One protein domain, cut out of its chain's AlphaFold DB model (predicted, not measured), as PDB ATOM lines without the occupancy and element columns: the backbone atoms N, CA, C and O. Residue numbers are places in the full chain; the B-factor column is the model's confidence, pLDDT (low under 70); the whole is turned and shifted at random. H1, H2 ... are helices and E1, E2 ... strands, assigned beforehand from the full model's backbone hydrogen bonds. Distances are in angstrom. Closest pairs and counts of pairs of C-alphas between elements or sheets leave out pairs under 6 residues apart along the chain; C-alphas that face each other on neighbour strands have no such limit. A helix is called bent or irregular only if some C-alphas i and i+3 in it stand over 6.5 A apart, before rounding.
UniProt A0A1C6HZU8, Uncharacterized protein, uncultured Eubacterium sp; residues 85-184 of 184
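AT A GLANCE: This is residues 85 to 184 of the 184 residues of an uncharacterized protein of uncultured Eubacterium sp (UniProt A0A1C6HZU8). A small parallel sheet has helices H1, H2 and H3 side by side in a curved row over one face, the other face bare, while short H4 turns off at a corner after H3. The 100 printed residues hold three strands and four helices, E1 H1 E2 H2 E3 H3 H4, of mixed class; the sheet's order is E1 E2 E3. The whole is compact, with a radius of gyration of the C-alphas of 13.3 A and spans of 42 by 29 by 20 A.

HOW THE PARTS SIT: E1, residues 85 to 88, is parallel to its neighbour E2, residues 115 to 121, with N 86 and O 116 2.8 A apart. E2 is parallel to E3, residues 143 to 148, with N 119 and O 145 2.9 A apart. H1, residues 91 to 108, is on the sheet at a height of 8.9 A, only just over E1 with 3 C-alphas. H2, residues 127 to 139, lies over E2 and E3 on the same face, at a height of 9.2 A. E1, H1, E2 and E2, H2, E3 are strand-helix-strand units, parallel neighbour strands joined through a helix, with right-handed crossovers; H1 and H2 with the sheet make two layers. H1 and H2 are close but not clearly touching, the closest C-alphas being those of Tyr 91 and Gln 129, 7.1 A. H3, residues 159 to 168, lies over E3 on that face; the closest C-alphas are those of Val 146 and Gln 164, 5.2 A. H4, residues 170 to 175, only grazes the sheet and only just touches H3, only at the corner, with 3 pairs of C-alphas within 8 A. Every O i to N i+4 pair is within hydrogen-bond range in H2, H3 and H4, and 10 of 14 in H1.

IN THESE COORDINATES: E1 begins at C-alpha 85 (-12.502, 32.989, 37.137). H1 measures 24.5 A, is irregular, with C-alphas 92 and 95 7.4 A apart, and has a kink of 47 degrees near residue 98. E2 measures 19.1 A, H2 18.3 A, E3 16.3 A and H3 14.0 A. H4 ends at C-alpha 175 (8.685, 39.970, 39.609).

THE WHOLE: The C-alphas of Met 107 and Lys 155 are the two farthest apart, at 42.0 A. The printed part has no cut and no long link. Its mean pLDDT is 95.6, and residue 184, the chain's last, is under 70.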
ATOM      1  N   HIS A  85     -12.892  32.331  38.369       94.81
ATOM      2  CA  HIS A  85     -12.502  32.989  37.137       94.81
ATOM      3  C   HIS A  85     -13.588  33.987  36.745       94.81
ATOM      4  O   HIS A  85     -14.769  33.684  36.880       94.81
ATOM      5  N   PHE A  86     -13.190  35.145  36.235       95.38
ATOM      6  CA  PHE A  86     -14.061  36.126  35.590       95.38
ATOM      7  C   PHE A  86     -13.568  36.396  34.168       95.38
ATOM      8  O   PHE A  86     -12.465  35.981  33.807       95.38
ATOM      9  N   ALA A  87     -14.355  37.118  33.376       92.62
ATOM     10  CA  ALA A  87     -13.944  37.620  32.069       92.62
ATOM     11  C   ALA A  87     -14.084  39.149  32.001       92.62
ATOM     12  O   ALA A  87     -15.035  39.719  32.539       92.62
ATOM     13  N   TRP A  88     -13.130  39.802  31.339       93.69
ATOM     14  CA  TRP A  88     -13.191  41.207  30.941       93.69
ATOM     15  C   TRP A  88     -13.033  41.294  29.421       93.69
ATOM     16  O   TRP A  88     -11.946  41.546  28.895       93.69
ATOM     17  N   ASP A  89     -14.146  41.081  28.720       84.94
ATOM     18  CA  ASP A  89     -14.152  40.963  27.259       84.94
ATOM     19  C   ASP A  89     -14.124  42.320  26.544       84.94
ATOM     20  O   ASP A  89     -13.407  42.473  25.558       84.94
ATOM     21  N   LYS A  90     -14.869  43.313  27.051       90.56
ATOM     22  CA  LYS A  90     -15.020  44.641  26.435       90.56
ATOM     23  C   LYS A  90     -14.302  45.709  27.243       90.56
ATOM     24  O   LYS A  90     -14.549  45.846  28.441       90.56
ATOM     25  N   TYR A  91     -13.422  46.469  26.604       93.56
ATOM     26  CA  TYR A  91     -12.692  47.545  27.274       93.56
ATOM     27  C   TYR A  91     -13.645  48.641  27.776       93.56
ATOM     28  O   TYR A  91     -13.494  49.143  28.885       93.56
ATOM     29  N   GLU A  92     -14.688  48.928  27.005       93.88
ATOM     30  CA  GLU A  92     -15.687  49.971  27.243       93.88
ATOM     31  C   GLU A  92     -16.486  49.745  28.538       93.88
ATOM     32  O   GLU A  92     -16.911  50.701  29.185       93.88
ATOM     33  N   ASP A  93     -16.616  48.489  28.980       93.38
ATOM     34  CA  ASP A  93     -17.317  48.127  30.218       93.38
ATOM     35  C   ASP A  93     -16.537  48.543  31.488       93.38
ATOM     36  O   ASP A  93     -17.062  48.426  32.599       93.38
ATOM     37  N   ARG A  94     -15.298  49.055  31.356       95.06
ATOM     38  CA  ARG A  94     -14.393  49.437  32.460       95.06
ATOM     39  C   ARG A  94     -15.089  50.203  33.580       95.06
ATOM     40  O   ARG A  94     -14.974  49.813  34.741       95.06
ATOM     41  N   GLY A  95     -15.799  51.281  33.239       95.50
ATOM     42  CA  GLY A  95     -16.440  52.163  34.220       95.50
ATOM     43  C   GLY A  95     -17.477  51.445  35.088       95.50
ATOM     44  O   GLY A  95     -17.666  51.796  36.248       95.50
ATOM     45  N   MET A  96     -18.100  50.393  34.554       95.19
ATOM     46  CA  MET A  96     -19.074  49.576  35.271       95.19
ATOM     47  C   MET A  96     -18.411  48.449  36.074       95.19
ATOM     48  O   MET A  96     -18.830  48.156  37.197       95.19
ATOM     49  N   ILE A  97     -17.413  47.769  35.502       95.44
ATOM     50  CA  ILE A  97     -16.907  46.514  36.075       95.44
ATOM     51  C   ILE A  97     -15.772  46.705  37.080       95.44
ATOM     52  O   ILE A  97     -15.670  45.905  38.009       95.44
ATOM     53  N   VAL A  98     -14.949  47.750  36.948       97.69
ATOM     54  CA  VAL A  98     -13.836  48.006  37.880       97.69
ATOM     55  C   VAL A  98     -14.343  48.199  39.318       97.69
ATOM     56  O   VAL A  98     -13.888  47.450  40.187       97.69
ATOM     57  N   PRO A  99     -15.374  49.033  39.587       98.00
ATOM     58  CA  PRO A  99     -15.950  49.142  40.933       98.00
ATOM     59  C   PRO A  99     -16.513  47.820  41.473       98.00
ATOM     60  O   PRO A  99     -16.501  47.559  42.677       98.00
ATOM     61  N   LYS A 100     -17.010  46.940  40.591       97.69
ATOM     62  CA  LYS A 100     -17.509  45.614  40.989       97.69
ATOM     63  C   LYS A 100     -16.370  44.668  41.365       97.69
ATOM     64  O   LYS A 100     -16.504  43.951  42.356       97.69
ATOM     65  N   PHE A 101     -15.255  44.683  40.634       97.75
ATOM     66  CA  PHE A 101     -14.053  43.928  40.999       97.75
ATOM     67  C   PHE A 101     -13.454  44.405  42.323       97.75
ATOM     68  O   PHE A 101     -13.098  43.569  43.157       97.75
ATOM     69  N   GLU A 102     -13.387  45.719  42.542       98.00
ATOM     70  CA  GLU A 102     -12.948  46.320  43.807       98.00
ATOM     71  C   GLU A 102     -13.815  45.846  44.971       98.00
ATOM     72  O   GLU A 102     -13.314  45.323  45.970       98.00
ATOM     73  N   LYS A 103     -15.138  45.956  44.816       98.12
ATOM     74  CA  LYS A 103     -16.101  45.528  45.828       98.12
ATOM     75  C   LYS A 103     -15.997  44.034  46.122       98.12
ATOM     76  O   LYS A 103     -15.949  43.647  47.287       98.12
ATOM     77  N   PHE A 104     -15.902  43.199  45.086       98.00
ATOM     78  CA  PHE A 104     -15.711  41.756  45.237       98.00
ATOM     79  C   PHE A 104     -14.418  41.434  45.999       98.00
ATOM     80  O   PHE A 104     -14.432  40.635  46.939       98.00
ATOM     81  N   GLN A 105     -13.304  42.082  45.645       97.69
ATOM     82  CA  GLN A 105     -12.025  41.874  46.322       97.69
ATOM     83  C   GLN A 105     -12.101  42.299  47.791       97.69
ATOM     84  O   GLN A 105     -11.665  41.546  48.662       97.69
ATOM     85  N   LYS A 106     -12.704  43.457  48.079       97.88
ATOM     86  CA  LYS A 106     -12.876  43.974  49.442       97.88
ATOM     87  C   LYS A 106     -13.732  43.047  50.307       97.88
ATOM     88  O   LYS A 106     -13.359  42.761  51.439       97.88
ATOM     89  N   MET A 107     -14.854  42.559  49.779       98.12
ATOM     90  CA  MET A 107     -15.776  41.681  50.514       98.12
ATOM     91  C   MET A 107     -15.204  40.285  50.776       98.12
ATOM     92  O   MET A 107     -15.498  39.673  51.804       98.12
ATOM     93  N   THR A 108     -14.427  39.751  49.833       97.25
ATOM     94  CA  THR A 108     -13.860  38.402  49.956       97.25
ATOM     95  C   THR A 108     -12.524  38.386  50.690       97.25
ATOM     96  O   THR A 108     -12.179  37.371  51.292       97.25
ATOM     97  N   GLY A 109     -11.743  39.468  50.606       96.88
ATOM     98  CA  GLY A 109     -10.356  39.509  51.071       96.88
ATOM     99  C   GLY A 109      -9.437  38.530  50.328       96.88
ATOM    100  O   GLY A 109      -8.314  38.279  50.765       96.88
ATOM    101  N   TRP A 110      -9.900  37.939  49.221       96.69
ATOM    102  CA  TRP A 110      -9.155  36.911  48.504       96.69
ATOM    103  C   TRP A 110      -7.933  37.496  47.797       96.69
ATOM    104  O   TRP A 110      -7.858  38.684  47.475       96.69
ATOM    105  N   THR A 111      -6.941  36.637  47.567       90.75
ATOM    106  CA  THR A 111      -5.677  37.007  46.927       90.75
ATOM    107  C   THR A 111      -5.640  36.544  45.474       90.75
ATOM    108  O   THR A 111      -6.401  35.670  45.053       90.75
ATOM    109  N   LYS A 112      -4.687  37.086  44.708       88.44
ATOM    110  CA  LYS A 112      -4.486  36.805  43.277       88.44
ATOM    111  C   LYS A 112      -4.450  35.322  42.902       88.44
ATOM    112  O   LYS A 112      -4.808  34.975  41.785       88.44
ATOM    113  N   GLY A 113      -4.044  34.429  43.808       89.56
ATOM    114  CA  GLY A 113      -4.038  32.983  43.549       89.56
ATOM    115  C   GLY A 113      -5.436  32.370  43.420       89.56
ATOM    116  O   GLY A 113      -5.582  31.342  42.770       89.56
ATOM    117  N   LYS A 114      -6.451  33.008  44.013       95.31
ATOM    118  CA  LYS A 114      -7.840  32.539  44.031       95.31
ATOM    119  C   LYS A 114      -8.722  33.242  43.003       95.31
ATOM    120  O   LYS A 114      -9.772  32.712  42.665       95.31
ATOM    121  N   MET A 115      -8.316  34.405  42.501       96.88
ATOM    122  CA  MET A 115      -9.130  35.218  41.596       96.88
ATOM    123  C   MET A 115      -8.384  35.466  40.292       96.88
ATOM    124  O   MET A 115      -7.352  36.138  40.272       96.88
ATOM    125  N   THR A 116      -8.896  34.919  39.196       96.88
ATOM    126  CA  THR A 116      -8.328  35.098  37.855       96.88
ATOM    127  C   THR A 116      -9.306  35.813  36.947       96.88
ATOM    128  O   THR A 116     -10.505  35.579  37.034       96.88
ATOM    129  N   VAL A 117      -8.802  36.673  36.067       97.50
ATOM    130  CA  VAL A 117      -9.628  37.365  35.074       97.50
ATOM    131  C   VAL A 117      -9.063  37.109  33.689       97.50
ATOM    132  O   VAL A 117      -7.917  37.450  33.405       97.50
ATOM    133  N   TYR A 118      -9.867  36.489  32.835       96.19
ATOM    134  CA  TYR A 118      -9.561  36.316  31.426       96.19
ATOM    135  C   TYR A 118      -9.716  37.650  30.696       96.19
ATOM    136  O   TYR A 118     -10.743  38.315  30.828       96.19
ATOM    137  N   VAL A 119      -8.697  38.038  29.933       96.75
ATOM    138  CA  VAL A 119      -8.667  39.296  29.179       96.75
ATOM    139  C   VAL A 119      -8.411  38.964  27.715       96.75
ATOM    140  O   VAL A 119      -7.350  38.432  27.381       96.75
ATOM    141  N   LEU A 120      -9.386  39.240  26.847       95.75
ATOM    142  CA  LEU A 120      -9.224  39.098  25.401       95.75
ATOM    143  C   LEU A 120      -8.502  40.330  24.839       95.75
ATOM    144  O   LEU A 120      -8.979  41.455  24.988       95.75
ATOM    145  N   CYS A 121      -7.367  40.105  24.185       96.62
ATOM    146  CA  CYS A 121      -6.478  41.124  23.632       96.62
ATOM    147  C   CYS A 121      -6.371  40.993  22.106       96.62
ATOM    148  O   CYS A 121      -6.378  39.875  21.572       96.62
ATOM    149  N   GLY A 122      -6.238  42.125  21.409       93.06
ATOM    150  CA  GLY A 122      -6.043  42.172  19.954       93.06
ATOM    151  C   GLY A 122      -7.288  41.894  19.103       93.06
ATOM    152  O   GLY A 122      -7.145  41.524  17.939       93.06
ATOM    153  N   PHE A 123      -8.495  42.019  19.669       92.88
ATOM    154  CA  PHE A 123      -9.749  41.954  18.904       92.88
ATOM    155  C   PHE A 123     -10.183  43.347  18.436       92.88
ATOM    156  O   PHE A 123     -10.145  43.637  17.244       92.88
ATOM    157  N   ASN A 124     -10.554  44.205  19.384       93.69
ATOM    158  CA  ASN A 124     -10.993  45.583  19.163       93.69
ATOM    159  C   ASN A 124     -10.312  46.564  20.136       93.69
ATOM    160  O   ASN A 124     -10.866  47.618  20.433       93.69
ATOM    161  N   THR A 125      -9.138  46.200  20.658       95.56
ATOM    162  CA  THR A 125      -8.388  46.982  21.646       95.56
ATOM    163  C   THR A 125      -6.984  47.311  21.154       95.56
ATOM    164  O   THR A 125      -6.395  46.561  20.371       95.56
ATOM    165  N   THR A 126      -6.438  48.431  21.627       96.88
ATOM    166  CA  THR A 126      -5.015  48.757  21.474       96.88
ATOM    167  C   THR A 126      -4.174  48.062  22.546       96.88
ATOM    168  O   THR A 126      -4.690  47.597  23.566       96.88
ATOM    169  N   LEU A 127      -2.854  48.015  22.343       96.62
ATOM    170  CA  LEU A 127      -1.934  47.467  23.342       96.62
ATOM    171  C   LEU A 127      -1.981  48.268  24.652       96.62
ATOM    172  O   LEU A 127      -1.881  47.691  25.729       96.62
ATOM    173  N   GLU A 128      -2.156  49.583  24.571       97.69
ATOM    174  CA  GLU A 128      -2.260  50.481  25.722       97.69
ATOM    175  C   GLU A 128      -3.513  50.165  26.544       97.69
ATOM    176  O   GLU A 128      -3.426  50.014  27.760       97.69
ATOM    177  N   GLN A 129      -4.656  49.964  25.880       97.69
ATOM    178  CA  GLN A 129      -5.899  49.536  26.531       97.69
ATOM    179  C   GLN A 129      -5.759  48.147  27.170       97.69
ATOM    180  O   GLN A 129      -6.263  47.899  28.268       97.69
ATOM    181  N   ASP A 130      -5.061  47.224  26.505       97.62
ATOM    182  CA  ASP A 130      -4.754  45.906  27.060       97.62
ATOM    183  C   ASP A 130      -3.898  46.029  28.326       97.62
ATOM    184  O   ASP A 130      -4.235  45.450  29.360       97.62
ATOM    185  N   LEU A 131      -2.824  46.819  28.273       98.00
ATOM    186  CA  LEU A 131      -1.940  47.075  29.408       98.00
ATOM    187  C   LEU A 131      -2.673  47.743  30.569       98.00
ATOM    188  O   LEU A 131      -2.493  47.322  31.711       98.00
ATOM    189  N   GLU A 132      -3.545  48.714  30.299       97.75
ATOM    190  CA  GLU A 132      -4.351  49.356  31.334       97.75
ATOM    191  C   GLU A 132      -5.221  48.340  32.082       97.75
ATOM    192  O   GLU A 132      -5.243  48.334  33.317       97.75
ATOM    193  N   ARG A 133      -5.887  47.424  31.364       97.75
ATOM    194  CA  ARG A 133      -6.671  46.348  31.993       97.75
ATOM    195  C   ARG A 133      -5.794  45.455  32.868       97.75
ATOM    196  O   ARG A 133      -6.171  45.132  33.994       97.75
ATOM    197  N   ILE A 134      -4.614  45.077  32.376       98.19
ATOM    198  CA  ILE A 134      -3.654  44.240  33.109       98.19
ATOM    199  C   ILE A 134      -3.180  44.917  34.397       98.19
ATOM    200  O   ILE A 134      -3.153  44.269  35.449       98.19
ATOM    201  N   TYR A 135      -2.810  46.194  34.329       98.56
ATOM    202  CA  TYR A 135      -2.353  46.953  35.491       98.56
ATOM    203  C   TYR A 135      -3.479  47.176  36.495       98.56
ATOM    204  O   TYR A 135      -3.302  46.867  37.670       98.56
ATOM    205  N   THR A 136      -4.672  47.546  36.022       98.12
ATOM    206  CA  THR A 136      -5.866  47.665  36.870       98.12
ATOM    207  C   THR A 136      -6.106  46.370  37.651       98.12
ATOM    208  O   THR A 136      -6.206  46.376  38.874       98.12
ATOM    209  N   LEU A 137      -6.130  45.218  36.974       98.00
ATOM    210  CA  LEU A 137      -6.349  43.926  37.631       98.00
ATOM    211  C   LEU A 137      -5.241  43.563  38.627       98.00
ATOM    212  O   LEU A 137      -5.530  43.003  39.688       98.00
ATOM    213  N   ARG A 138      -3.981  43.880  38.307       97.12
ATOM    214  CA  ARG A 138      -2.839  43.682  39.210       97.12
ATOM    215  C   ARG A 138      -3.017  44.478  40.502       97.12
ATOM    216  O   ARG A 138      -2.835  43.901  41.577       97.12
ATOM    217  N   ASP A 139      -3.371  45.752  40.396       96.94
ATOM    218  CA  ASP A 139      -3.526  46.653  41.543       96.94
ATOM    219  C   ASP A 139      -4.708  46.229  42.419       96.94
ATOM    220  O   ASP A 139      -4.619  46.215  43.648       96.94
ATOM    221  N   LEU A 140      -5.762  45.711  41.784       96.94
ATOM    222  CA  LEU A 140      -6.899  45.081  42.451       96.94
ATOM    223  C   LEU A 140      -6.616  43.666  42.976       96.94
ATOM    224  O   LEU A 140      -7.533  42.984  43.422       96.94
ATOM    225  N   LYS A 141      -5.364  43.194  42.955       96.44
ATOM    226  CA  LYS A 141      -4.945  41.875  43.469       96.44
ATOM    227  C   LYS A 141      -5.612  40.683  42.764       96.44
ATOM    228  O   LYS A 141      -5.707  39.607  43.357       96.44
ATOM    229  N   TYR A 142      -6.007  40.830  41.503       97.81
ATOM    230  CA  TYR A 142      -6.406  39.725  40.628       97.81
ATOM    231  C   TYR A 142      -5.203  39.187  39.840       97.81
ATOM    232  O   TYR A 142      -4.206  39.879  39.630       97.81
ATOM    233  N   SER A 143      -5.293  37.935  39.385       97.75
ATOM    234  CA  SER A 143      -4.385  37.396  38.366       97.75
ATOM    235  C   SER A 143      -5.006  37.573  36.978       97.75
ATOM    236  O   SER A 143      -5.936  36.836  36.644       97.75
ATOM    237  N   PRO A 144      -4.537  38.512  36.147       97.88
ATOM    238  CA  PRO A 144      -4.958  38.549  34.757       97.88
ATOM    239  C   PRO A 144      -4.436  37.326  33.990       97.88
ATOM    240  O   PRO A 144      -3.358  36.805  34.276       97.88
ATOM    241  N   TYR A 145      -5.196  36.888  32.991       97.62
ATOM    242  CA  TYR A 145      -4.807  35.848  32.045       97.62
ATOM    243  C   TYR A 145      -5.137  36.307  30.624       97.62
ATOM    244  O   TYR A 145      -6.302  36.425  30.244       97.62
ATOM    245  N   VAL A 146      -4.098  36.569  29.833       98.00
ATOM    246  CA  VAL A 146      -4.209  37.105  28.474       98.00
ATOM    247  C   VAL A 146      -4.575  36.002  27.493       98.00
ATOM    248  O   VAL A 146      -3.849  35.013  27.319       98.00
ATOM    249  N   MET A 147      -5.670  36.221  26.777       96.62
ATOM    250  CA  MET A 147      -6.098  35.458  25.613       96.62
ATOM    251  C   MET A 147      -5.932  36.339  24.377       96.62
ATOM    252  O   MET A 147      -6.396  37.470  24.355       96.62
ATOM    253  N   ILE A 148      -5.261  35.839  23.343       96.94
ATOM    254  CA  ILE A 148      -5.002  36.612  22.123       96.94
ATOM    255  C   ILE A 148      -6.004  36.200  21.047       96.94
ATOM    256  O   ILE A 148      -6.039  35.028  20.657       96.94
ATOM    257  N   TYR A 149      -6.753  37.165  20.517       95.88
ATOM    258  CA  TYR A 149      -7.607  36.964  19.352       95.88
ATOM    259  C   TYR A 149      -6.768  36.681  18.093       95.88
ATOM    260  O   TYR A 149      -5.755  37.331  17.851       95.88
ATOM    261  N   ASN A 150      -7.157  35.682  17.291       95.19
ATOM    262  CA  ASN A 150      -6.460  35.291  16.053       95.19
ATOM    263  C   ASN A 150      -4.930  35.137  16.188       95.19
ATOM    264  O   ASN A 150      -4.176  35.446  15.265       95.19
ATOM    265  N   LYS A 151      -4.460  34.583  17.317       95.56
ATOM    266  CA  LYS A 151      -3.029  34.411  17.632       95.56
ATOM    267  C   LYS A 151      -2.195  33.829  16.484       95.56
ATOM    268  O   LYS A 151      -1.043  34.219  16.325       95.56
ATOM    269  N   HIS A 152      -2.745  32.907  15.693       94.50
ATOM    270  CA  HIS A 152      -2.056  32.264  14.566       94.50
ATOM    271  C   HIS A 152      -1.633  33.245  13.456       94.50
ATOM    272  O   HIS A 152      -0.654  32.976  12.771       94.50
ATOM    273  N   LYS A 153      -2.306  34.395  13.322       95.31
ATOM    274  CA  LYS A 153      -1.966  35.443  12.343       95.31
ATOM    275  C   LYS A 153      -0.834  36.365  12.809       95.31
ATOM    276  O   LYS A 153      -0.270  37.096  12.003       95.31
ATOM    277  N   LEU A 154      -0.493  36.345  14.099       95.19
ATOM    278  CA  LEU A 154       0.516  37.241  14.660       95.19
ATOM    279  C   LEU A 154       1.936  36.744  14.393       95.19
ATOM    280  O   LEU A 154       2.246  35.567  14.625       95.19
ATOM    281  N   LYS A 155       2.826  37.675  14.040       94.31
ATOM    282  CA  LYS A 155       4.269  37.435  13.878       94.31
ATOM    283  C   LYS A 155       4.894  36.931  15.188       94.31
ATOM    284  O   LYS A 155       4.388  37.188  16.276       94.31
ATOM    285  N   LYS A 156       6.036  36.235  15.115       88.56
ATOM    286  CA  LYS A 156       6.712  35.654  16.299       88.56
ATOM    287  C   LYS A 156       7.059  36.695  17.378       88.56
ATOM    288  O   LYS A 156       6.934  36.392  18.561       88.56
ATOM    289  N   ARG A 157       7.464  37.903  16.972       89.00
ATOM    290  CA  ARG A 157       7.866  39.019  17.854       89.00
ATOM    291  C   ARG A 157       6.754  40.047  18.096       89.00
ATOM    292  O   ARG A 157       7.037  41.172  18.483       89.00
ATOM    293  N   ASP A 158       5.506  39.673  17.841       95.50
ATOM    294  CA  ASP A 158       4.370  40.567  18.037       95.50
ATOM    295  C   ASP A 158       4.231  41.000  19.517       95.50
ATOM    296  O   ASP A 158       4.343  40.140  20.409       95.50
ATOM    297  N   PRO A 159       3.978  42.293  19.807       95.94
ATOM    298  CA  PRO A 159       3.790  42.787  21.168       95.94
ATOM    299  C   PRO A 159       2.733  42.022  21.969       95.94
ATOM    300  O   PRO A 159       2.961  41.765  23.150       95.94
ATOM    301  N   LEU A 160       1.642  41.554  21.353       96.62
ATOM    302  CA  LEU A 160       0.602  40.786  22.049       96.62
ATOM    303  C   LEU A 160       1.108  39.411  22.499       96.62
ATOM    304  O   LEU A 160       0.784  38.942  23.591       96.62
ATOM    305  N   ARG A 161       1.966  38.757  21.703       97.19
ATOM    306  CA  ARG A 161       2.617  37.501  22.119       97.19
ATOM    307  C   ARG A 161       3.590  37.733  23.267       97.19
ATOM    308  O   ARG A 161       3.732  36.869  24.134       97.19
ATOM    309  N   ARG A 162       4.286  38.873  23.271       96.88
ATOM    310  CA  ARG A 162       5.168  39.280  24.372       96.88
ATOM    311  C   ARG A 162       4.351  39.575  25.638       96.88
ATOM    312  O   ARG A 162       4.686  39.023  26.683       96.88
ATOM    313  N   LEU A 163       3.240  40.305  25.519       97.81
ATOM    314  CA  LEU A 163       2.275  40.585  26.592       97.81
ATOM    315  C   LEU A 163       1.754  39.290  27.222       97.81
ATOM    316  O   LEU A 163       1.843  39.114  28.433       97.81
ATOM    317  N   GLN A 164       1.292  38.338  26.407       97.75
ATOM    318  CA  GLN A 164       0.793  37.058  26.912       97.75
ATOM    319  C   GLN A 164       1.865  36.257  27.658       97.75
ATOM    320  O   GLN A 164       1.571  35.681  28.702       97.75
ATOM    321  N   ARG A 165       3.103  36.202  27.146       97.06
ATOM    322  CA  ARG A 165       4.204  35.496  27.825       97.06
ATOM    323  C   ARG A 165       4.532  36.132  29.176       97.06
ATOM    324  O   ARG A 165       4.715  35.406  30.149       97.06
ATOM    325  N   TRP A 166       4.569  37.463  29.225       98.12
ATOM    326  CA  TRP A 166       4.794  38.218  30.456       98.12
ATOM    327  C   TRP A 166       3.694  37.966  31.489       98.12
ATOM    328  O   TRP A 166       4.001  37.601  32.620       98.12
ATOM    329  N   VAL A 167       2.425  38.109  31.095       98.12
ATOM    330  CA  VAL A 167       1.278  38.008  32.009       98.12
ATOM    331  C   VAL A 167       1.006  36.574  32.454       98.12
ATOM    332  O   VAL A 167       0.843  36.315  33.646       98.12
ATOM    333  N   ASN A 168       0.966  35.621  31.519       97.75
ATOM    334  CA  ASN A 168       0.506  34.262  31.825       97.75
ATOM    335  C   ASN A 168       1.579  33.426  32.540       97.75
ATOM    336  O   ASN A 168       1.275  32.361  33.078       97.75
ATOM    337  N   SER A 169       2.827  33.903  32.591       96.38
ATOM    338  CA  SER A 169       3.860  33.326  33.448       96.38
ATOM    339  C   SER A 169       3.771  33.920  34.851       96.38
ATOM    340  O   SER A 169       4.223  35.036  35.104       96.38
ATOM    341  N   ARG A 170       3.226  33.150  35.803       91.69
ATOM    342  CA  ARG A 170       3.040  33.596  37.199       91.69
ATOM    343  C   ARG A 170       4.336  34.088  37.848       91.69
ATOM    344  O   ARG A 170       4.298  35.068  38.587       91.69
ATOM    345  N   ALA A 171       5.458  33.420  37.577       94.75
ATOM    346  CA  ALA A 171       6.763  33.793  38.120       94.75
ATOM    347  C   ALA A 171       7.241  35.134  37.548       94.75
ATOM    348  O   ALA A 171       7.560  36.047  38.305       94.75
ATOM    349  N   ILE A 172       7.201  35.280  36.219       96.94
ATOM    350  CA  ILE A 172       7.625  36.503  35.531       96.94
ATOM    351  C   ILE A 172       6.724  37.673  35.927       96.94
ATOM    352  O   ILE A 172       7.226  38.715  36.334       96.94
ATOM    353  N   PHE A 173       5.401  37.506  35.869       97.00
ATOM    354  CA  PHE A 173       4.455  38.570  36.195       97.00
ATOM    355  C   PHE A 173       4.579  39.030  37.655       97.00
ATOM    356  O   PHE A 173       4.398  40.212  37.968       97.00
ATOM    357  N   ALA A 174       4.921  38.117  38.572       94.31
ATOM    358  CA  ALA A 174       5.138  38.461  39.970       94.31
ATOM    359  C   ALA A 174       6.332  39.409  40.166       94.31
ATOM    360  O   ALA A 174       6.206  40.343  40.965       94.31
ATOM    361  N   VAL A 175       7.438  39.201  39.443       96.12
ATOM    362  CA  VAL A 175       8.685  39.970  39.609       96.12
ATOM    363  C   VAL A 175       8.778  41.174  38.667       96.12
ATOM    364  O   VAL A 175       9.098  42.270  39.110       96.12
ATOM    365  N   CYS A 176       8.416  41.014  37.394       97.56
ATOM    366  CA  CYS A 176       8.454  42.062  36.378       97.56
ATOM    367  C   CYS A 176       7.159  42.876  36.442       97.56
ATOM    368  O   CYS A 176       6.102  42.411  36.004       97.56
ATOM    369  N   LYS A 177       7.222  44.066  37.054       96.88
ATOM    370  CA  LYS A 177       6.030  44.875  37.352       96.88
ATOM    371  C   LYS A 177       5.454  45.578  36.134       96.88
ATOM    372  O   LYS A 177       4.234  45.701  36.066       96.88
ATOM    373  N   ARG A 178       6.308  45.982  35.196       97.62
ATOM    374  CA  ARG A 178       5.927  46.719  33.993       97.62
ATOM    375  C   ARG A 178       6.275  45.921  32.739       97.62
ATOM    376  O   ARG A 178       7.172  45.077  32.759       97.62
ATOM    377  N   PHE A 179       5.528  46.150  31.667       97.75
ATOM    378  CA  PHE A 179       5.681  45.446  30.395       97.75
ATOM    379  C   PHE A 179       6.925  45.901  29.627       97.75
ATOM    380  O   PHE A 179       7.616  45.100  29.002       97.75
ATOM    381  N   GLU A 180       7.229  47.188  29.694       96.00
ATOM    382  CA  GLU A 180       8.422  47.815  29.136       96.00
ATOM    383  C   GLU A 180       9.713  47.178  29.669       96.00
ATOM    384  O   GLU A 180      10.626  46.921  28.884       96.00
ATOM    385  N   ASP A 181       9.740  46.799  30.949       96.69
ATOM    386  CA  ASP A 181      10.882  46.135  31.592       96.69
ATOM    387  C   ASP A 181      11.043  44.670  31.156       96.69
ATOM    388  O   ASP A 181      12.098  44.055  31.336       96.69
ATOM    389  N   TYR A 182       9.997  44.071  30.579       96.19
ATOM    390  CA  TYR A 182       9.991  42.658  30.231       96.19
ATOM    391  C   TYR A 182      10.774  42.390  28.942       96.19
ATOM    392  O   TYR A 182      10.255  42.529  27.839       96.19
ATOM    393  N   LYS A 183      12.019  41.929  29.041       87.75
ATOM    394  CA  LYS A 183      12.903  41.735  27.872       87.75
ATOM    395  C   LYS A 183      12.636  40.468  27.026       87.75
ATOM    396  O   LYS A 183      13.423  40.173  26.134       87.75
ATOM    397  N   GLY A 184      11.569  39.710  27.307       69.25
ATOM    398  CA  GLY A 184      11.325  38.379  26.718       69.25
ATOM    399  C   GLY A 184      10.777  38.332  25.292       69.25
ATOM    400  O   GLY A 184      10.020  39.228  24.869       69.25
TER     401      GLY A 184